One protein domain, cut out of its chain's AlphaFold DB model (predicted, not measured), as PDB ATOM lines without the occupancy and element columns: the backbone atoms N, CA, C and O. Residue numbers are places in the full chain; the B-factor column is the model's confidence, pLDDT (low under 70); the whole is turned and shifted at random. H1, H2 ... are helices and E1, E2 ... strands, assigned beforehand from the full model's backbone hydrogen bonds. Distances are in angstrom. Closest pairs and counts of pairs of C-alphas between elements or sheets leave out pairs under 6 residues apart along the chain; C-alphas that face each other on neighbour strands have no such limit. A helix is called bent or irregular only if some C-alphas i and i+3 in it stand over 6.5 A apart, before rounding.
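What this domain is: This is residues 19 to 54, 63 to 86 and 104 to 183 of the 190 residues of an uncharacterized protein of Corynebacterium resistens (strain DSM 45100 / JCM 12819 / GTC 2026 / SICGH 158) (UniProt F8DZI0). A twisted sheet of antiparallel strands, in the order E1, E2, E3, E5, E4, has H1 and H3 packed over one face, H4 alongside H1, and H2 at one end. It makes two layers, with H1, H3 and H4 on one face. The printed part has 140 residues, with four named helices and five named strands in the order H1 E1 E2 H2 E3 H3 E4 E5 H4, class mixed. It is compact, with radius of gyration of the C-alphas 15.4 A and spans 49 by 35 by 31 A.

How they stand to each other: Start at H1, residues 19 to 32, on the sheet at a height of 8.6 A. It lies over E2, residues 64 to 73, and only just over E1, residues 48 to 51, with 3 of its C-alphas falling on E1; E1 and E2 are antiparallel neighbours, with N 49 and O 67 within hydrogen-bond range at 2.8 A. H2, residues 76 to 83, has Pro 76 closest to Leu 107 of E3, residues 107 to 117, their C-alphas 7.2 A apart. N 68 of E2 and O 113 of E3 are 2.8 A apart. H3, residues 120 to 142, kinks by 62 degrees near residue 128 and is irregular, C-alphas 125 and 128 being 7.6 A apart. Its residues 133 to 141 alone touch H1 at a steep tilt of 56 degrees, closest at the C-alphas of Ala 24 and Val 141, 5.6 A. E3, H3 and E4, residues 148 to 155, form a split strand-helix-strand unit, two strands running the same way with E5, residues 161 to 170, between them; its crossover is right-handed. E4 and E5 are a hairpin, with N 151 and O 164 2.8 A apart; N 112 of E3 and O 165 of E5 are 2.9 A apart. H4, residues 171 to 182, touches H1 opposite ways at a shallow tilt of 32 degrees, only just short of steep, the C-alphas of Leu 28 and Asp 178 closest at 5.7 A. Every O i to N i+4 pair is within hydrogen-bond range in H1, H2 and H4, and 17 of 19 in H3.

Where its parts are: Find C-alpha 19 at (-20.398, 34.055, -54.558), where H1 begins its 20.2 A. E2 measures 30.3 A, E3 32.4 A, H3 28.9 A and E5 29.1 A. H4 ends at C-alpha 182, (-6.636, 33.855, -52.510).

The domain as a whole: The C-alphas farthest apart, of Ala 104 and Val 121, are 49.5 A apart. Residues 55 to 62 and 87 to 103 are not printed, leaving gaps of 10.9 A and 19.6 A. The link from H1 to E1 is long. Mean pLDDT of the printed part is 81.1; 23 residues are under 70, among them 39 to 47 and 144 to 151.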
ATOM      1  N   SER A  19     -19.910  33.358 -55.756       77.31
ATOM      2  CA  SER A  19     -20.398  34.055 -54.558       77.31
ATOM      3  C   SER A  19     -20.032  33.325 -53.260       77.31
ATOM      4  O   SER A  19     -19.688  33.970 -52.269       77.31
ATOM      5  N   THR A  20     -20.028  31.990 -53.271       81.38
ATOM      6  CA  THR A  20     -19.624  31.145 -52.143       81.38
ATOM      7  C   THR A  20     -18.124  31.266 -51.862       81.38
ATOM      8  O   THR A  20     -17.737  31.406 -50.705       81.38
ATOM      9  N   GLU A  21     -17.279  31.282 -52.898       83.88
ATOM     10  CA  GLU A  21     -15.827  31.480 -52.747       83.88
ATOM     11  C   GLU A  21     -15.500  32.853 -52.146       83.88
ATOM     12  O   GLU A  21     -14.746  32.952 -51.178       83.88
ATOM     13  N   ARG A  22     -16.129  33.920 -52.658       83.44
ATOM     14  CA  ARG A  22     -15.963  35.279 -52.114       83.44
ATOM     15  C   ARG A  22     -16.439  35.379 -50.665       83.44
ATOM     16  O   ARG A  22     -15.783  36.020 -49.844       83.44
ATOM     17  N   ALA A  23     -17.565  34.750 -50.329       84.75
ATOM     18  CA  ALA A  23     -18.043  34.694 -48.951       84.75
ATOM     19  C   ALA A  23     -17.045  33.953 -48.043       84.75
ATOM     20  O   ALA A  23     -16.755  34.433 -46.947       84.75
ATOM     21  N   ALA A  24     -16.459  32.848 -48.513       88.50
ATOM     22  CA  ALA A  24     -15.443  32.101 -47.774       88.50
ATOM     23  C   ALA A  24     -14.188  32.948 -47.509       88.50
ATOM     24  O   ALA A  24     -13.725  33.010 -46.371       88.50
ATOM     25  N   GLN A  25     -13.688  33.663 -48.524       87.69
ATOM     26  CA  GLN A  25     -12.561  34.595 -48.380       87.69
ATOM     27  C   GLN A  25     -12.854  35.684 -47.336       87.69
ATOM     28  O   GLN A  25     -12.038  35.937 -46.451       87.69
ATOM     29  N   ARG A  26     -14.049  36.295 -47.372       86.25
ATOM     30  CA  ARG A  26     -14.459  37.301 -46.369       86.25
ATOM     31  C   ARG A  26     -14.469  36.721 -44.955       86.25
ATOM     32  O   ARG A  26     -13.956  37.350 -44.029       86.25
ATOM     33  N   ILE A  27     -15.022  35.519 -44.789       88.25
ATOM     34  CA  ILE A  27     -15.071  34.829 -43.497       88.25
ATOM     35  C   ILE A  27     -13.661  34.519 -42.986       88.25
ATOM     36  O   ILE A  27     -13.374  34.769 -41.816       88.25
ATOM     37  N   LEU A  28     -12.761  34.021 -43.835       88.81
ATOM     38  CA  LEU A  28     -11.379  33.732 -43.443       88.81
ATOM     39  C   LEU A  28     -10.611  35.001 -43.066       88.81
ATOM     40  O   LEU A  28      -9.947  35.022 -42.025       88.81
ATOM     41  N   GLY A  29     -10.788  36.091 -43.818       85.38
ATOM     42  CA  GLY A  29     -10.279  37.411 -43.446       85.38
ATOM     43  C   GLY A  29     -10.746  37.841 -42.048       85.38
ATOM     44  O   GLY A  29      -9.938  38.270 -41.218       85.38
ATOM     45  N   PHE A  30     -12.028  37.639 -41.723       84.88
ATOM     46  CA  PHE A  30     -12.551  37.903 -40.377       84.88
ATOM     47  C   PHE A  30     -11.957  36.980 -39.318       84.88
ATOM     48  O   PHE A  30     -11.543  37.454 -38.256       84.88
ATOM     49  N   LEU A  31     -11.846  35.683 -39.599       88.00
ATOM     50  CA  LEU A  31     -11.239  34.718 -38.687       88.00
ATOM     51  C   LEU A  31      -9.764  35.011 -38.416       88.00
ATOM     52  O   LEU A  31      -9.269  34.583 -37.383       88.00
ATOM     53  N   ARG A  32      -9.061  35.781 -39.251       83.88
ATOM     54  CA  ARG A  32      -7.706  36.275 -38.950       83.88
ATOM     55  C   ARG A  32      -7.708  37.500 -38.036       83.88
ATOM     56  O   ARG A  32      -6.783  37.663 -37.237       83.88
ATOM     57  N   HIS A  33      -8.746  38.327 -38.103       82.94
ATOM     58  CA  HIS A  33      -8.844  39.566 -37.340       82.94
ATOM     59  C   HIS A  33      -8.959  39.307 -35.820       82.94
ATOM     60  O   HIS A  33      -9.630  38.359 -35.406       82.94
ATOM     61  N   PRO A  34      -8.377  40.143 -34.938       79.69
ATOM     62  CA  PRO A  34      -8.534  39.993 -33.487       79.69
ATOM     63  C   PRO A  34      -9.994  40.046 -33.010       79.69
ATOM     64  O   PRO A  34     -10.336  39.411 -32.021       79.69
ATOM     65  N   ARG A  35     -10.878  40.758 -33.727       77.31
ATOM     66  CA  ARG A  35     -12.311  40.873 -33.371       77.31
ATOM     67  C   ARG A  35     -13.108  39.578 -33.532       77.31
ATOM     68  O   ARG A  35     -14.151  39.464 -32.896       77.31
ATOM     69  N   SER A  36     -12.645  38.621 -34.341       78.25
ATOM     70  CA  SER A  36     -13.289  37.301 -34.413       78.25
ATOM     71  C   SER A  36     -12.995  36.441 -33.192       78.25
ATOM     72  O   SER A  36     -13.703  35.463 -32.963       78.25
ATOM     73  N   LEU A  37     -11.966  36.784 -32.407       83.38
ATOM     74  CA  LEU A  37     -11.716  36.128 -31.137       83.38
ATOM     75  C   LEU A  37     -12.776  36.581 -30.135       83.38
ATOM     76  O   LEU A  37     -12.746  37.723 -29.671       83.38
ATOM     77  N   VAL A  38     -13.688  35.676 -29.781       79.25
ATOM     78  CA  VAL A  38     -14.684  35.941 -28.742       79.25
ATOM     79  C   VAL A  38     -13.946  36.115 -27.428       79.25
ATOM     80  O   VAL A  38     -13.434  35.160 -26.841       79.25
ATOM     81  N   ARG A  39     -13.884  37.359 -26.973       66.75
ATOM     82  CA  ARG A  39     -13.600  37.683 -25.582       66.75
ATOM     83  C   ARG A  39     -14.954  37.780 -24.902       66.75
ATOM     84  O   ARG A  39     -15.868  38.350 -25.487       66.75
ATOM     85  N   ILE A  40     -15.095  37.178 -23.725       52.97
ATOM     86  CA  ILE A  40     -16.326  37.233 -22.928       52.97
ATOM     87  C   ILE A  40     -16.550  38.706 -22.560       52.97
ATOM     88  O   ILE A  40     -16.014  39.196 -21.575       52.97
ATOM     89  N   ASN A  41     -17.240  39.441 -23.422       51.94
ATOM     90  CA  ASN A  41     -17.597  40.833 -23.239       51.94
ATOM     91  C   ASN A  41     -19.067  40.945 -23.665       51.94
ATOM     92  O   ASN A  41     -19.375  40.580 -24.802       51.94
ATOM     93  N   PRO A  42     -19.984  41.368 -22.781       46.53
ATOM     94  CA  PRO A  42     -21.429  41.295 -23.022       46.53
ATOM     95  C   PRO A  42     -21.928  42.103 -24.232       46.53
ATOM     96  O   PRO A  42     -23.006  41.819 -24.736       46.53
ATOM     97  N   SER A  43     -21.148  43.061 -24.742       59.03
ATOM     98  CA  SER A  43     -21.462  43.836 -25.955       59.03
ATOM     99  C   SER A  43     -20.833  43.281 -27.242       59.03
ATOM    100  O   SER A  43     -20.926  43.901 -28.301       59.03
ATOM    101  N   TRP A  44     -20.152  42.134 -27.180       56.12
ATOM    102  CA  TRP A  44     -19.498  41.555 -28.350       56.12
ATOM    103  C   TRP A  44     -20.522  40.869 -29.265       56.12
ATOM    104  O   TRP A  44     -21.223  39.946 -28.860       56.12
ATOM    105  N   SER A  45     -20.575  41.298 -30.527       62.94
ATOM    106  CA  SER A  45     -21.322  40.628 -31.595       62.94
ATOM    107  C   SER A  45     -20.354  40.057 -32.627       62.94
ATOM    108  O   SER A  45     -19.384  40.715 -33.015       62.94
ATOM    109  N   ALA A  46     -20.615  38.827 -33.072       63.62
ATOM    110  CA  ALA A  46     -19.816  38.186 -34.109       63.62
ATOM    111  C   ALA A  46     -19.950  38.950 -35.440       63.62
ATOM    112  O   ALA A  46     -21.069  39.324 -35.798       63.62
ATOM    113  N   PRO A  47     -18.852  39.155 -36.192       68.44
ATOM    114  CA  PRO A  47     -18.925  39.672 -37.553       68.44
ATOM    115  C   PRO A  47     -19.823  38.798 -38.433       68.44
ATOM    116  O   PRO A  47     -19.788  37.568 -38.334       68.44
ATOM    117  N   GLU A  48     -20.591  39.448 -39.303       75.44
ATOM    118  CA  GLU A  48     -21.593  38.809 -40.153       75.44
ATOM    119  C   GLU A  48     -21.296  39.067 -41.635       75.44
ATOM    120  O   GLU A  48     -20.906  40.167 -42.034       75.44
ATOM    121  N   VAL A  49     -21.464  38.032 -42.454       75.12
ATOM    122  CA  VAL A  49     -21.399  38.093 -43.915       75.12
ATOM    123  C   VAL A  49     -22.774  37.744 -44.457       75.12
ATOM    124  O   VAL A  49     -23.284  36.657 -44.203       75.12
ATOM    125  N   GLN A  50     -23.356  38.651 -45.233       78.50
ATOM    126  CA  GLN A  50     -24.521  38.340 -46.053       78.50
ATOM    127  C   GLN A  50     -24.061  37.588 -47.304       78.50
ATOM    128  O   GLN A  50     -23.109  38.011 -47.971       78.50
ATOM    129  N   MET A  51     -24.708  36.461 -47.597       71.56
ATOM    130  CA  MET A  51     -24.503  35.752 -48.858       71.56
ATOM    131  C   MET A  51     -25.418  36.357 -49.916       71.56
ATOM    132  O   MET A  51     -26.615  36.508 -49.679       71.56
ATOM    133  N   GLU A  52     -24.870  36.689 -51.085       65.31
ATOM    134  CA  GLU A  52     -25.701  37.192 -52.175       65.31
ATOM    135  C   GLU A  52     -26.632  36.092 -52.709       65.31
ATOM    136  O   GLU A  52     -26.194  34.941 -52.877       65.31
ATOM    137  N   PRO A  53     -27.899  36.432 -53.012       58.72
ATOM    138  CA  PRO A  53     -28.783  35.532 -53.728       58.72
ATOM    139  C   PRO A  53     -28.134  35.208 -55.072       58.72
ATOM    140  O   PRO A  53     -27.687  36.081 -55.812       58.72
ATOM    141  N   THR A  54     -28.003  33.921 -55.369       52.69
ATOM    142  CA  THR A  54     -27.374  33.483 -56.616       52.69
ATOM    143  C   THR A  54     -28.279  33.918 -57.762       52.69
ATOM    144  O   THR A  54     -29.439  33.517 -57.784       52.69
ATOM    145  N   LEU A  63     -35.543  35.778 -49.511       77.75
ATOM    146  CA  LEU A  63     -34.692  34.960 -48.655       77.75
ATOM    147  C   LEU A  63     -33.366  35.668 -48.385       77.75
ATOM    148  O   LEU A  63     -32.607  36.005 -49.295       77.75
ATOM    149  N   HIS A  64     -33.047  35.807 -47.107       82.94
ATOM    150  CA  HIS A  64     -31.821  36.411 -46.620       82.94
ATOM    151  C   HIS A  64     -30.999  35.367 -45.875       82.94
ATOM    152  O   HIS A  64     -31.433  34.808 -44.872       82.94
ATOM    153  N   THR A  65     -29.790  35.101 -46.374       85.25
ATOM    154  CA  THR A  65     -28.835  34.210 -45.707       85.25
ATOM    155  C   THR A  65     -27.727  35.026 -45.071       85.25
ATOM    156  O   THR A  65     -26.989  35.737 -45.762       85.25
ATOM    157  N   THR A  66     -27.569  34.884 -43.762       88.44
ATOM    158  CA  THR A  66     -26.511  35.551 -43.013       88.44
ATOM    159  C   THR A  66     -25.613  34.553 -42.313       88.44
ATOM    160  O   THR A  66     -26.061  33.518 -41.829       88.44
ATOM    161  N   VAL A  67     -24.311  34.835 -42.292       89.06
ATOM    162  CA  VAL A  67     -23.304  33.928 -41.744       89.06
ATOM    163  C   VAL A  67     -22.442  34.660 -40.735       89.06
ATOM    164  O   VAL A  67     -21.720  35.594 -41.073       89.06
ATOM    165  N   LYS A  68     -22.479  34.190 -39.492       89.50
ATOM    166  CA  LYS A  68     -21.621  34.639 -38.399       89.50
ATOM    167  C   LYS A  68     -20.453  33.682 -38.252       89.50
ATOM    168  O   LYS A  68     -20.635  32.466 -38.235       89.50
ATOM    169  N   ALA A  69     -19.255  34.234 -38.108       89.38
ATOM    170  CA  ALA A  69     -18.044  33.450 -37.924       89.38
ATOM    171  C   ALA A  69     -17.213  34.003 -36.773       89.38
ATOM    172  O   ALA A  69     -16.931  35.202 -36.698       89.38
ATOM    173  N   TYR A  70     -16.806  33.121 -35.869       90.38
ATOM    174  CA  TYR A  70     -15.986  33.504 -34.733       90.38
ATOM    175  C   TYR A  70     -15.126  32.355 -34.238       90.38
ATOM    176  O   TYR A  70     -15.368  31.190 -34.540       90.38
ATOM    177  N   ARG A  71     -14.111  32.692 -33.448       91.06
ATOM    178  CA  ARG A  71     -13.175  31.733 -32.866       91.06
ATOM    179  C   ARG A  71     -13.009  31.960 -31.374       91.06
ATOM    180  O   ARG A  71     -13.084  33.087 -30.889       91.06
ATOM    181  N   ARG A  72     -12.751  30.888 -30.638       90.31
ATOM    182  CA  ARG A  72     -12.435  30.899 -29.205       90.31
ATOM    183  C   ARG A  72     -11.116  30.186 -28.995       90.31
ATOM    184  O   ARG A  72     -10.909  29.134 -29.588       90.31
ATOM    185  N   ARG A  73     -10.229  30.749 -28.170       90.31
ATOM    186  CA  ARG A  73      -8.998  30.048 -27.786       90.31
ATOM    187  C   ARG A  73      -9.354  28.820 -26.957       90.31
ATOM    188  O   ARG A  73     -10.184  28.900 -26.056       90.31
ATOM    189  N   VAL A  74      -8.696  27.713 -27.261       87.81
ATOM    190  CA  VAL A  74      -8.823  26.440 -26.555       87.81
ATOM    191  C   VAL A  74      -7.477  26.147 -25.907       87.81
ATOM    192  O   VAL A  74      -6.430  26.327 -26.525       87.81
ATOM    193  N   SER A  75      -7.475  25.742 -24.639       86.62
ATOM    194  CA  SER A  75      -6.228  25.327 -23.994       86.62
ATOM    195  C   SER A  75      -5.766  23.977 -24.562       86.62
ATOM    196  O   SER A  75      -6.610  23.155 -24.919       86.62
ATOM    197  N   PRO A  76      -4.457  23.669 -24.584       84.50
ATOM    198  CA  PRO A  76      -3.976  22.357 -25.030       84.50
ATOM    199  C   PRO A  76      -4.582  21.174 -24.260       84.50
ATOM    200  O   PRO A  76      -4.722  20.083 -24.800       84.50
ATOM    201  N   ALA A  77      -4.949  21.372 -22.991       83.38
ATOM    202  CA  ALA A  77      -5.645  20.358 -22.204       83.38
ATOM    203  C   ALA A  77      -7.091  20.142 -22.684       83.38
ATOM    204  O   ALA A  77      -7.528  19.002 -22.806       83.38
ATOM    205  N   ALA A  78      -7.829  21.220 -22.974       84.44
ATOM    206  CA  ALA A  78      -9.188  21.125 -23.505       84.44
ATOM    207  C   ALA A  78      -9.202  20.550 -24.927       84.44
ATOM    208  O   ALA A  78     -10.050  19.720 -25.226       84.44
ATOM    209  N   TRP A  79      -8.237  20.932 -25.767       84.69
ATOM    210  CA  TRP A  79      -8.072  20.382 -27.111       84.69
ATOM    211  C   TRP A  79      -7.933  18.863 -27.073       84.69
ATOM    212  O   TRP A  79      -8.756  18.180 -27.667       84.69
ATOM    213  N   ARG A  80      -6.982  18.343 -26.282       83.50
ATOM    214  CA  ARG A  80      -6.767  16.897 -26.121       83.50
ATOM    215  C   ARG A  80      -8.016  16.157 -25.650       83.50
ATOM    216  O   ARG A  80      -8.356  15.115 -26.192       83.50
ATOM    217  N   ARG A  81      -8.750  16.730 -24.689       82.69
ATOM    218  CA  ARG A  81     -10.025  16.158 -24.225       82.69
ATOM    219  C   ARG A  81     -11.072  16.077 -25.337       82.69
ATOM    220  O   ARG A  81     -11.798  15.096 -25.388       82.69
ATOM    221  N   ILE A  82     -11.166  17.097 -26.193       80.69
ATOM    222  CA  ILE A  82     -12.141  17.132 -27.293       80.69
ATOM    223  C   ILE A  82     -11.715  16.197 -28.434       80.69
ATOM    224  O   ILE A  82     -12.568  15.540 -29.022       80.69
ATOM    225  N   THR A  83     -10.417  16.120 -28.746       79.25
ATOM    226  CA  THR A  83      -9.895  15.245 -29.808       79.25
ATOM    227  C   THR A  83      -9.749  13.785 -29.379       79.25
ATOM    228  O   THR A  83      -9.564  12.922 -30.233       79.25
ATOM    229  N   GLY A  84      -9.864  13.490 -28.080       75.69
ATOM    230  CA  GLY A  84      -9.652  12.151 -27.529       75.69
ATOM    231  C   GLY A  84      -8.175  11.755 -27.437       75.69
ATOM    232  O   GLY A  84      -7.872  10.578 -27.269       75.69
ATOM    233  N   GLU A  85      -7.254  12.715 -27.546       72.75
ATOM    234  CA  GLU A  85      -5.828  12.482 -27.316       72.75
ATOM    235  C   GLU A  85      -5.574  12.189 -25.831       72.75
ATOM    236  O   GLU A  85      -5.993  12.945 -24.947       72.75
ATOM    237  N   ASP A  86      -4.863  11.094 -25.560       57.75
ATOM    238  CA  ASP A  86      -4.616  10.614 -24.203       57.75
ATOM    239  C   ASP A  86      -3.854  11.671 -23.370       57.75
ATOM    240  O   ASP A  86      -2.761  12.111 -23.751       57.75
ATOM    241  N   ALA A 104       3.912  26.414 -29.133       61.88
ATOM    242  CA  ALA A 104       3.388  27.742 -29.471       61.88
ATOM    243  C   ALA A 104       2.170  27.720 -30.420       61.88
ATOM    244  O   ALA A 104       1.822  28.744 -31.007       61.88
ATOM    245  N   THR A 105       1.519  26.571 -30.601       78.50
ATOM    246  CA  THR A 105       0.390  26.470 -31.534       78.50
ATOM    247  C   THR A 105      -0.842  27.124 -30.933       78.50
ATOM    248  O   THR A 105      -1.342  26.700 -29.892       78.50
ATOM    249  N   GLU A 106      -1.356  28.159 -31.591       87.94
ATOM    250  CA  GLU A 106      -2.651  28.714 -31.222       87.94
ATOM    251  C   GLU A 106      -3.752  27.721 -31.596       87.94
ATOM    252  O   GLU A 106      -3.896  27.359 -32.765       87.94
ATOM    253  N   LEU A 107      -4.525  27.292 -30.603       88.94
ATOM    254  CA  LEU A 107      -5.607  26.328 -30.760       88.94
ATOM    255  C   LEU A 107      -6.944  27.052 -30.651       88.94
ATOM    256  O   LEU A 107      -7.184  27.794 -29.690       88.94
ATOM    257  N   TYR A 108      -7.814  26.840 -31.631       90.38
ATOM    258  CA  TYR A 108      -9.093  27.519 -31.722       90.38
ATOM    259  C   TYR A 108     -10.244  26.538 -31.916       90.38
ATOM    260  O   TYR A 108     -10.167  25.623 -32.729       90.38
ATOM    261  N   MET A 109     -11.348  26.794 -31.221       90.62
ATOM    262  CA  MET A 109     -12.665  26.329 -31.638       90.62
ATOM    263  C   MET A 109     -13.268  27.432 -32.498       90.62
ATOM    264  O   MET A 109     -13.504  28.540 -32.009       90.62
ATOM    265  N   VAL A 110     -13.470  27.150 -33.776       90.94
ATOM    266  CA  VAL A 110     -14.134  28.040 -34.723       90.94
ATOM    267  C   VAL A 110     -15.591  27.622 -34.827       90.94
ATOM    268  O   VAL A 110     -15.894  26.441 -34.977       90.94
ATOM    269  N   THR A 111     -16.488  28.596 -34.742       91.56
ATOM    270  CA  THR A 111     -17.916  28.404 -34.972       91.56
ATOM    271  C   THR A 111     -18.325  29.194 -36.200       91.56
ATOM    272  O   THR A 111     -18.105  30.408 -36.267       91.56
ATOM    273  N   LEU A 112     -18.963  28.503 -37.137       91.06
ATOM    274  CA  LEU A 112     -19.702  29.098 -38.237       91.06
ATOM    275  C   LEU A 112     -21.189  28.894 -37.980       91.06
ATOM    276  O   LEU A 112     -21.616  27.783 -37.687       91.06
ATOM    277  N   HIS A 113     -21.961  29.967 -38.064       91.00
ATOM    278  CA  HIS A 113     -23.393  29.955 -37.822       91.00
ATOM    279  C   HIS A 113     -24.095  30.661 -38.974       91.00
ATOM    280  O   HIS A 113     -23.970  31.878 -39.118       91.00
ATOM    281  N   ALA A 114     -24.819  29.906 -39.790       90.56
ATOM    282  CA  ALA A 114     -25.618  30.434 -40.880       90.56
ATOM    283  C   ALA A 114     -27.085  30.473 -40.462       90.56
ATOM    284  O   ALA A 114     -27.576  29.530 -39.847       90.56
ATOM    285  N   ASN A 115     -27.774  31.547 -40.820       90.75
ATOM    286  CA  ASN A 115     -29.198  31.719 -40.613       90.75
ATOM    287  C   ASN A 115     -29.856  32.088 -41.942       90.75
ATOM    288  O   ASN A 115     -29.379  32.994 -42.625       90.75
ATOM    289  N   VAL A 116     -30.924  31.385 -42.304       89.69
ATOM    290  CA  VAL A 116     -31.729  31.671 -43.495       89.69
ATOM    291  C   VAL A 116     -33.100  32.132 -43.033       89.69
ATOM    292  O   VAL A 116     -33.840  31.366 -42.416       89.69
ATOM    293  N   GLN A 117     -33.410  33.388 -43.331       89.69
ATOM    294  CA  GLN A 117     -34.639  34.074 -42.946       89.69
ATOM    295  C   GLN A 117     -35.428  34.493 -44.188       89.69
ATOM    296  O   GLN A 117     -34.845  34.757 -45.237       89.69
ATOM    297  N   GLY A 118     -36.747  34.564 -44.056       86.69
ATOM    298  CA  GLY A 118     -37.693  34.940 -45.103       86.69
ATOM    299  C   GLY A 118     -39.073  34.379 -44.775       86.69
ATOM    300  O   GLY A 118     -39.304  33.938 -43.648       86.69
ATOM    301  N   GLU A 119     -39.973  34.356 -45.754       87.06
ATOM    302  CA  GLU A 119     -41.273  33.699 -45.593       87.06
ATOM    303  C   GLU A 119     -41.087  32.198 -45.295       87.06
ATOM    304  O   GLU A 119     -40.390  31.523 -46.060       87.06
ATOM    305  N   PRO A 120     -41.695  31.630 -44.230       83.75
ATOM    306  CA  PRO A 120     -41.427  30.254 -43.797       83.75
ATOM    307  C   PRO A 120     -41.617  29.198 -44.893       83.75
ATOM    308  O   PRO A 120     -40.831  28.259 -44.994       83.75
ATOM    309  N   VAL A 121     -42.623  29.376 -45.756       85.12
ATOM    310  CA  VAL A 121     -42.895  28.468 -46.883       85.12
ATOM    311  C   VAL A 121     -41.758  28.492 -47.908       85.12
ATOM    312  O   VAL A 121     -41.350  27.442 -48.407       85.12
ATOM    313  N   GLU A 122     -41.216  29.675 -48.201       83.81
ATOM    314  CA  GLU A 122     -40.078  29.836 -49.111       83.81
ATOM    315  C   GLU A 122     -38.786  29.305 -48.478       83.81
ATOM    316  O   GLU A 122     -38.004  28.624 -49.146       83.81
ATOM    317  N   VAL A 123     -38.592  29.537 -47.172       82.94
ATOM    318  CA  VAL A 123     -37.466  28.972 -46.414       82.94
ATOM    319  C   VAL A 123     -37.488  27.451 -46.514       82.94
ATOM    320  O   VAL A 123     -36.470  26.868 -46.883       82.94
ATOM    321  N   ASP A 124     -38.639  26.822 -46.252       84.62
ATOM    322  CA  ASP A 124     -38.817  25.368 -46.302       84.62
ATOM    323  C   ASP A 124     -38.611  24.785 -47.706       84.62
ATOM    324  O   ASP A 124     -37.950  23.754 -47.869       84.62
ATOM    325  N   ARG A 125     -39.103  25.480 -48.736       85.69
ATOM    326  CA  ARG A 125     -38.915  25.096 -50.140       85.69
ATOM    327  C   ARG A 125     -37.440  25.077 -50.545       85.69
ATOM    328  O   ARG A 125     -37.001  24.162 -51.244       85.69
ATOM    329  N   GLU A 126     -36.664  26.054 -50.080       84.62
ATOM    330  CA  GLU A 126     -35.258  26.237 -50.448       84.62
ATOM    331  C   GLU A 126     -34.262  25.596 -49.461       84.62
ATOM    332  O   GLU A 126     -33.048  25.706 -49.666       84.62
ATOM    333  N   VAL A 127     -34.716  24.871 -48.423       84.31
ATOM    334  CA  VAL A 127     -33.831  24.257 -47.399       84.31
ATOM    335  C   VAL A 127     -32.726  23.431 -48.032       84.31
ATOM    336  O   VAL A 127     -31.573  23.518 -47.611       84.31
ATOM    337  N   ARG A 128     -33.045  22.631 -49.053       84.88
ATOM    338  CA  ARG A 128     -32.061  21.757 -49.704       84.88
ATOM    339  C   ARG A 128     -30.966  22.561 -50.404       84.88
ATOM    340  O   ARG A 128     -29.785  22.244 -50.248       84.88
ATOM    341  N   ASN A 129     -31.345  23.602 -51.143       84.56
ATOM    342  CA  ASN A 129     -30.411  24.460 -51.870       84.56
ATOM    343  C   ASN A 129     -29.565  25.289 -50.899       84.56
ATOM    344  O   ASN A 129     -28.341  25.351 -51.042       84.56
ATOM    345  N   SER A 130     -30.199  25.861 -49.877       84.50
ATOM    346  CA  SER A 130     -29.533  26.597 -48.800       84.50
ATOM    347  C   SER A 130     -28.542  25.712 -48.047       84.50
ATOM    348  O   SER A 130     -27.382  26.087 -47.892       84.50
ATOM    349  N   THR A 131     -28.943  24.489 -47.689       86.06
ATOM    350  CA  THR A 131     -28.069  23.500 -47.039       86.06
ATOM    351  C   THR A 131     -26.847  23.209 -47.902       86.06
ATOM    352  O   THR A 131     -25.724  23.289 -47.412       86.06
ATOM    353  N   ALA A 132     -27.030  22.925 -49.195       85.19
ATOM    354  CA  ALA A 132     -25.911  22.650 -50.092       85.19
ATOM    355  C   ALA A 132     -24.934  23.837 -50.175       85.19
ATOM    356  O   ALA A 132     -23.724  23.645 -50.050       85.19
ATOM    357  N   LYS A 133     -25.443  25.068 -50.318       84.75
ATOM    358  CA  LYS A 133     -24.619  26.289 -50.386       84.75
ATOM    359  C   LYS A 133     -23.863  26.551 -49.085       84.75
ATOM    360  O   LYS A 133     -22.662  26.809 -49.132       84.75
ATOM    361  N   ILE A 134     -24.543  26.455 -47.944       87.88
ATOM    362  CA  ILE A 134     -23.961  26.674 -46.613       87.88
ATOM    363  C   ILE A 134     -22.903  25.614 -46.312       87.88
ATOM    364  O   ILE A 134     -21.815  25.944 -45.848       87.88
ATOM    365  N   HIS A 135     -23.163  24.349 -46.643       87.62
ATOM    366  CA  HIS A 135     -22.180  23.280 -46.474       87.62
ATOM    367  C   HIS A 135     -20.949  23.501 -47.350       87.62
ATOM    368  O   HIS A 135     -19.828  23.349 -46.867       87.62
ATOM    369  N   SER A 136     -21.128  23.882 -48.617       87.31
ATOM    370  CA  SER A 136     -20.005  24.218 -49.496       87.31
ATOM    371  C   SER A 136     -19.205  25.404 -48.959       87.31
ATOM    372  O   SER A 136     -17.981  25.326 -48.895       87.31
ATOM    373  N   LEU A 137     -19.875  26.466 -48.496       88.62
ATOM    374  CA  LEU A 137     -19.228  27.616 -47.859       88.62
ATOM    375  C   LEU A 137     -18.400  27.189 -46.650       88.62
ATOM    376  O   LEU A 137     -17.220  27.516 -46.538       88.62
ATOM    377  N   PHE A 138     -19.020  26.457 -45.734       89.81
ATOM    378  CA  PHE A 138     -18.366  26.076 -44.500       89.81
ATOM    379  C   PHE A 138     -17.215  25.094 -44.749       89.81
ATOM    380  O   PHE A 138     -16.190  25.206 -44.087       89.81
ATOM    381  N   ARG A 139     -17.305  24.202 -45.747       87.94
ATOM    382  CA  ARG A 139     -16.171  23.361 -46.172       87.94
ATOM    383  C   ARG A 139     -15.010  24.183 -46.716       87.94
ATOM    384  O   ARG A 139     -13.870  23.874 -46.398       87.94
ATOM    385  N   LEU A 140     -15.266  25.244 -47.480       88.19
ATOM    386  CA  LEU A 140     -14.195  26.133 -47.949       88.19
ATOM    387  C   LEU A 140     -13.488  26.838 -46.781       88.19
ATOM    388  O   LEU A 140     -12.270  26.984 -46.790       88.19
ATOM    389  N   VAL A 141     -14.238  27.238 -45.749       88.25
ATOM    390  CA  VAL A 141     -13.685  27.914 -44.565       88.25
ATOM    391  C   VAL A 141     -12.977  26.941 -43.615       88.25
ATOM    392  O   VAL A 141     -11.922  27.261 -43.071       88.25
ATOM    393  N   CYS A 142     -13.545  25.756 -43.392       84.81
ATOM    394  CA  CYS A 142     -13.082  24.797 -42.387       84.81
ATOM    395  C   CYS A 142     -12.163  23.712 -42.957       84.81
ATOM    396  O   CYS A 142     -11.414  23.094 -42.203       84.81
ATOM    397  N   GLY A 143     -12.145  23.494 -44.273       80.19
ATOM    398  CA  GLY A 143     -11.496  22.348 -44.922       80.19
ATOM    399  C   GLY A 143     -11.990  20.996 -44.390       80.19
ATOM    400  O   GLY A 143     -13.044  20.910 -43.760       80.19
ATOM    401  N   ASP A 144     -11.175  19.955 -44.571       69.56
ATOM    402  CA  ASP A 144     -11.432  18.593 -44.071       69.56
ATOM    403  C   ASP A 144     -11.023  18.432 -42.601       69.56
ATOM    404  O   ASP A 144     -10.267  17.537 -42.223       69.56
ATOM    405  N   ALA A 145     -11.452  19.359 -41.747       63.91
ATOM    406  CA  ALA A 145     -11.102  19.289 -40.339       63.91
ATOM    407  C   ALA A 145     -11.746  18.049 -39.678       63.91
ATOM    408  O   ALA A 145     -12.968  17.890 -39.734       63.91
ATOM    409  N   PRO A 146     -10.954  17.190 -39.010       55.84
ATOM    410  CA  PRO A 146     -11.404  15.869 -38.563       55.84
ATOM    411  C   PRO A 146     -12.396  15.905 -37.390       55.84
ATOM    412  O   PRO A 146     -13.112  14.934 -37.161       55.84
ATOM    413  N   HIS A 147     -12.469  17.018 -36.653       61.12
ATOM    414  CA  HIS A 147     -13.287  17.159 -35.442       61.12
ATOM    415  C   HIS A 147     -14.358  18.243 -35.611       61.12
ATOM    416  O   HIS A 147     -14.374  19.246 -34.893       61.12
ATOM    417  N   GLY A 148     -15.215  18.065 -36.618       60.88
ATOM    418  CA  GLY A 148     -16.352  18.940 -36.888       60.88
ATOM    419  C   GLY A 148     -17.646  18.414 -36.264       60.88
ATOM    420  O   GLY A 148     -18.087  17.328 -36.625       60.88
ATOM    421  N   ILE A 149     -18.293  19.187 -35.388       60.50
ATOM    422  CA  ILE A 149     -19.675  18.916 -34.953       60.50
ATOM    423  C   ILE A 149     -20.607  19.773 -35.807       60.50
ATOM    424  O   ILE A 149     -20.479  21.000 -35.807       60.50
ATOM    425  N   VAL A 150     -21.520  19.128 -36.539       69.00
ATOM    426  CA  VAL A 150     -22.461  19.794 -37.452       69.00
ATOM    427  C   VAL A 150     -23.872  19.683 -36.890       69.00
ATOM    428  O   VAL A 150     -24.387  18.577 -36.745       69.00
ATOM    429  N   ALA A 151     -24.503  20.820 -36.629       69.25
ATOM    430  CA  ALA A 151     -25.948  20.927 -36.483       69.25
ATOM    431  C   ALA A 151     -26.515  21.499 -37.788       69.25
ATOM    432  O   ALA A 151     -26.065  22.548 -38.262       69.25
ATOM    433  N   ILE A 152     -27.454  20.784 -38.409       72.06
ATOM    434  CA  ILE A 152     -27.953  21.093 -39.754       72.06
ATOM    435  C   ILE A 152     -29.427  21.474 -39.669       72.06
ATOM    436  O   ILE A 152     -30.232  20.678 -39.195       72.06
ATOM    437  N   ALA A 153     -29.754  22.648 -40.216       71.19
ATOM    438  CA  ALA A 153     -31.111  23.128 -40.474       71.19
ATOM    439  C   ALA A 153     -32.069  23.016 -39.273       71.19
ATOM    440  O   ALA A 153     -33.191  22.529 -39.411       71.19
ATOM    441  N   GLU A 154     -31.647  23.484 -38.099       82.25
ATOM    442  CA  GLU A 154     -32.528  23.537 -36.933       82.25
ATOM    443  C   GLU A 154     -33.616  24.594 -37.152       82.25
ATOM    444  O   GLU A 154     -33.330  25.753 -37.475       82.25
ATOM    445  N   ALA A 155     -34.870  24.173 -36.988       83.88
ATOM    446  CA  ALA A 155     -36.028  25.048 -37.068       83.88
ATOM    447  C   ALA A 155     -36.042  26.033 -35.899       83.88
ATOM    448  O   ALA A 155     -35.981  25.631 -34.738       83.88
ATOM    449  N   GLN A 156     -36.157  27.319 -36.215       87.12
ATOM    450  CA  GLN A 156     -36.285  28.378 -35.224       87.12
ATOM    451  C   GLN A 156     -37.754  28.754 -35.005       87.12
ATOM    452  O   GLN A 156     -38.626  28.450 -35.823       87.12
ATOM    453  N   GLN A 157     -38.031  29.434 -33.890       85.75
ATOM    454  CA  GLN A 157     -39.390  29.852 -33.514       85.75
ATOM    455  C   GLN A 157     -40.013  30.853 -34.500       85.75
ATOM    456  O   GLN A 157     -41.231  30.931 -34.602       85.75
ATOM    457  N   ASP A 158     -39.184  31.598 -35.231       85.62
ATOM    458  CA  ASP A 158     -39.581  32.600 -36.228       85.62
ATOM    459  C   ASP A 158     -39.766  32.013 -37.642       85.62
ATOM    460  O   ASP A 158     -39.965  32.759 -38.596       85.62
ATOM    461  N   GLY A 159     -39.681  30.688 -37.800       84.56
ATOM    462  CA  GLY A 159     -39.758  30.021 -39.103       84.56
ATOM    463  C   GLY A 159     -38.443  30.016 -39.887       84.56
ATOM    464  O   GLY A 159     -38.372  29.384 -40.940       84.56
ATOM    465  N   SER A 160     -37.381  30.639 -39.364       89.19
ATOM    466  CA  SER A 160     -36.049  30.555 -39.960       89.19
ATOM    467  C   SER A 160     -35.415  29.170 -39.771       89.19
ATOM    468  O   SER A 160     -35.907  28.290 -39.043       89.19
ATOM    469  N   ARG A 161     -34.312  28.948 -40.486       90.31
ATOM    470  CA  ARG A 161     -33.495  27.734 -40.387       90.31
ATOM    471  C   ARG A 161     -32.060  28.136 -40.096       90.31
ATOM    472  O   ARG A 161     -31.530  29.032 -40.754       90.31
ATOM    473  N   CYS A 162     -31.419  27.452 -39.152       90.94
ATOM    474  CA  CYS A 162     -30.016  27.703 -38.841       90.94
ATOM    475  C   CYS A 162     -29.130  26.469 -39.019       90.94
ATOM    476  O   CYS A 162     -29.539  25.328 -38.813       90.94
ATOM    477  N   TRP A 163     -27.875  26.720 -39.377       91.19
ATOM    478  CA  TRP A 163     -26.827  25.715 -39.484       91.19
ATOM    479  C   TRP A 163     -25.652  26.165 -38.640       91.19
ATOM    480  O   TRP A 163     -25.150  27.278 -38.817       91.19
ATOM    481  N   THR A 164     -25.172  25.281 -37.776       90.88
ATOM    482  CA  THR A 164     -24.024  25.563 -36.920       90.88
ATOM    483  C   THR A 164     -22.955  24.515 -37.148       90.88
ATOM    484  O   THR A 164     -23.208  23.319 -37.036       90.88
ATOM    485  N   TRP A 165     -21.740  24.964 -37.450       90.81
ATOM    486  CA  TRP A 165     -20.582  24.091 -37.562       90.81
ATOM    487  C   TRP A 165     -19.515  24.538 -36.570       90.81
ATOM    488  O   TRP A 165     -19.001  25.656 -36.645       90.81
ATOM    489  N   HIS A 166     -19.195  23.654 -35.629       89.06
ATOM    490  CA  HIS A 166     -18.065  23.819 -34.728       89.06
ATOM    491  C   HIS A 166     -16.906  22.989 -35.239       89.06
ATOM    492  O   HIS A 166     -17.075  21.811 -35.539       89.06
ATOM    493  N   VAL A 167     -15.729  23.594 -35.312       90.00
ATOM    494  CA  VAL A 167     -14.529  22.927 -35.792       90.00
ATOM    495  C   VAL A 167     -13.323  23.325 -34.957       90.00
ATOM    496  O   VAL A 167     -13.168  24.482 -34.562       90.00
ATOM    497  N   LEU A 168     -12.451  22.362 -34.693       88.25
ATOM    498  CA  LEU A 168     -11.145  22.615 -34.105       88.25
ATOM    499  C   LEU A 168     -10.131  22.946 -35.201       88.25
ATOM    500  O   LEU A 168      -9.919  22.149 -36.112       88.25
ATOM    501  N   LEU A 169      -9.505  24.123 -35.108       88.62
ATOM    502  CA  LEU A 169      -8.478  24.588 -36.042       88.62
ATOM    503  C   LEU A 169      -7.281  25.192 -35.306       88.62
ATOM    504  O   LEU A 169      -7.425  25.856 -34.278       88.62
ATOM    505  N   THR A 170      -6.090  25.016 -35.870       88.31
ATOM    506  CA  THR A 170      -4.891  25.746 -35.447       88.31
ATOM    507  C   THR A 170      -4.823  27.128 -36.100       88.31
ATOM    508  O   THR A 170      -5.433  27.391 -37.141       88.31
ATOM    509  N   GLY A 171      -4.044  28.040 -35.515       86.88
ATOM    510  CA  GLY A 171      -3.777  29.349 -36.117       86.88
ATOM    511  C   GLY A 171      -3.167  29.252 -37.524       86.88
ATOM    512  O   GLY A 171      -3.528  30.040 -38.398       86.88
ATOM    513  N   ASP A 172      -2.295  28.267 -37.765       86.81
ATOM    514  CA  ASP A 172      -1.695  28.016 -39.083       86.81
ATOM    515  C   ASP A 172      -2.723  27.523 -40.095       86.81
ATOM    516  O   ASP A 172      -2.773  28.023 -41.215       86.81
ATOM    517  N   GLN A 173      -3.605  26.618 -39.678       87.44
ATOM    518  CA  GLN A 173      -4.690  26.102 -40.507       87.44
ATOM    519  C   GLN A 173      -5.640  27.204 -40.996       87.44
ATOM    520  O   GLN A 173      -6.102  27.137 -42.136       87.44
ATOM    521  N   ILE A 174      -5.914  28.220 -40.168       86.81
ATOM    522  CA  ILE A 174      -6.715  29.390 -40.564       86.81
ATOM    523  C   ILE A 174      -5.958  30.234 -41.605       86.81
ATOM    524  O   ILE A 174      -6.543  30.649 -42.603       86.81
ATOM    525  N   ARG A 175      -4.652  30.470 -41.406       86.31
ATOM    526  CA  ARG A 175      -3.817  31.263 -42.331       86.31
ATOM    527  C   ARG A 175      -3.614  30.583 -43.687       86.31
ATOM    528  O   ARG A 175      -3.699  31.246 -44.715       86.31
ATOM    529  N   GLN A 176      -3.355  29.278 -43.689       85.44
ATOM    530  CA  GLN A 176      -3.124  28.495 -44.905       85.44
ATOM    531  C   GLN A 176      -4.353  28.484 -45.817       85.44
ATOM    532  O   GLN A 176      -4.220  28.676 -47.023       85.44
ATOM    533  N   ARG A 177      -5.553  28.316 -45.250       83.69
ATOM    534  CA  ARG A 177      -6.805  28.277 -46.026       83.69
ATOM    535  C   ARG A 177      -7.097  29.587 -46.739       83.69
ATOM    536  O   ARG A 177      -7.492  29.577 -47.899       83.69
ATOM    537  N   ASP A 178      -6.852  30.705 -46.067       80.12
ATOM    538  CA  ASP A 178      -6.996  32.032 -46.667       80.12
ATOM    539  C   ASP A 178      -6.072  32.190 -47.882       80.12
ATOM    540  O   ASP A 178      -6.502  32.605 -48.955       80.12
ATOM    541  N   HIS A 179      -4.818  31.743 -47.751       79.56
ATOM    542  CA  HIS A 179      -3.861  31.761 -48.854       79.56
ATOM    543  C   HIS A 179      -4.288  30.860 -50.025       79.56
ATOM    544  O   HIS A 179      -4.158  31.261 -51.180       79.56
ATOM    545  N   MET A 180      -4.817  29.662 -49.751       80.50
ATOM    546  CA  MET A 180      -5.306  28.746 -50.791       80.50
ATOM    547  C   MET A 180      -6.498  29.316 -51.565       80.50
ATOM    548  O   MET A 180      -6.578  29.133 -52.776       80.50
ATOM    549  N   LEU A 181      -7.411  30.020 -50.888       76.00
ATOM    550  CA  LEU A 181      -8.554  30.652 -51.550       76.00
ATOM    551  C   LEU A 181      -8.183  31.955 -52.263       76.00
ATOM    552  O   LEU A 181      -8.853  32.312 -53.228       76.00
ATOM    553  N   ALA A 182      -7.143  32.668 -51.821       73.38
ATOM    554  CA  ALA A 182      -6.636  33.855 -52.510       73.38
ATOM    555  C   ALA A 182      -5.846  33.511 -53.786       73.38
ATOM    556  O   ALA A 182      -5.905  34.259 -54.756       73.38
ATOM    557  N   ASN A 183      -5.146  32.369 -53.795       66.44
ATOM    558  CA  ASN A 183      -4.301  31.910 -54.897       66.44
ATOM    559  C   ASN A 183      -4.687  30.477 -55.312       66.44
ATOM    560  O   ASN A 183      -3.984  29.530 -54.944       66.44
TER     561      ASN A 183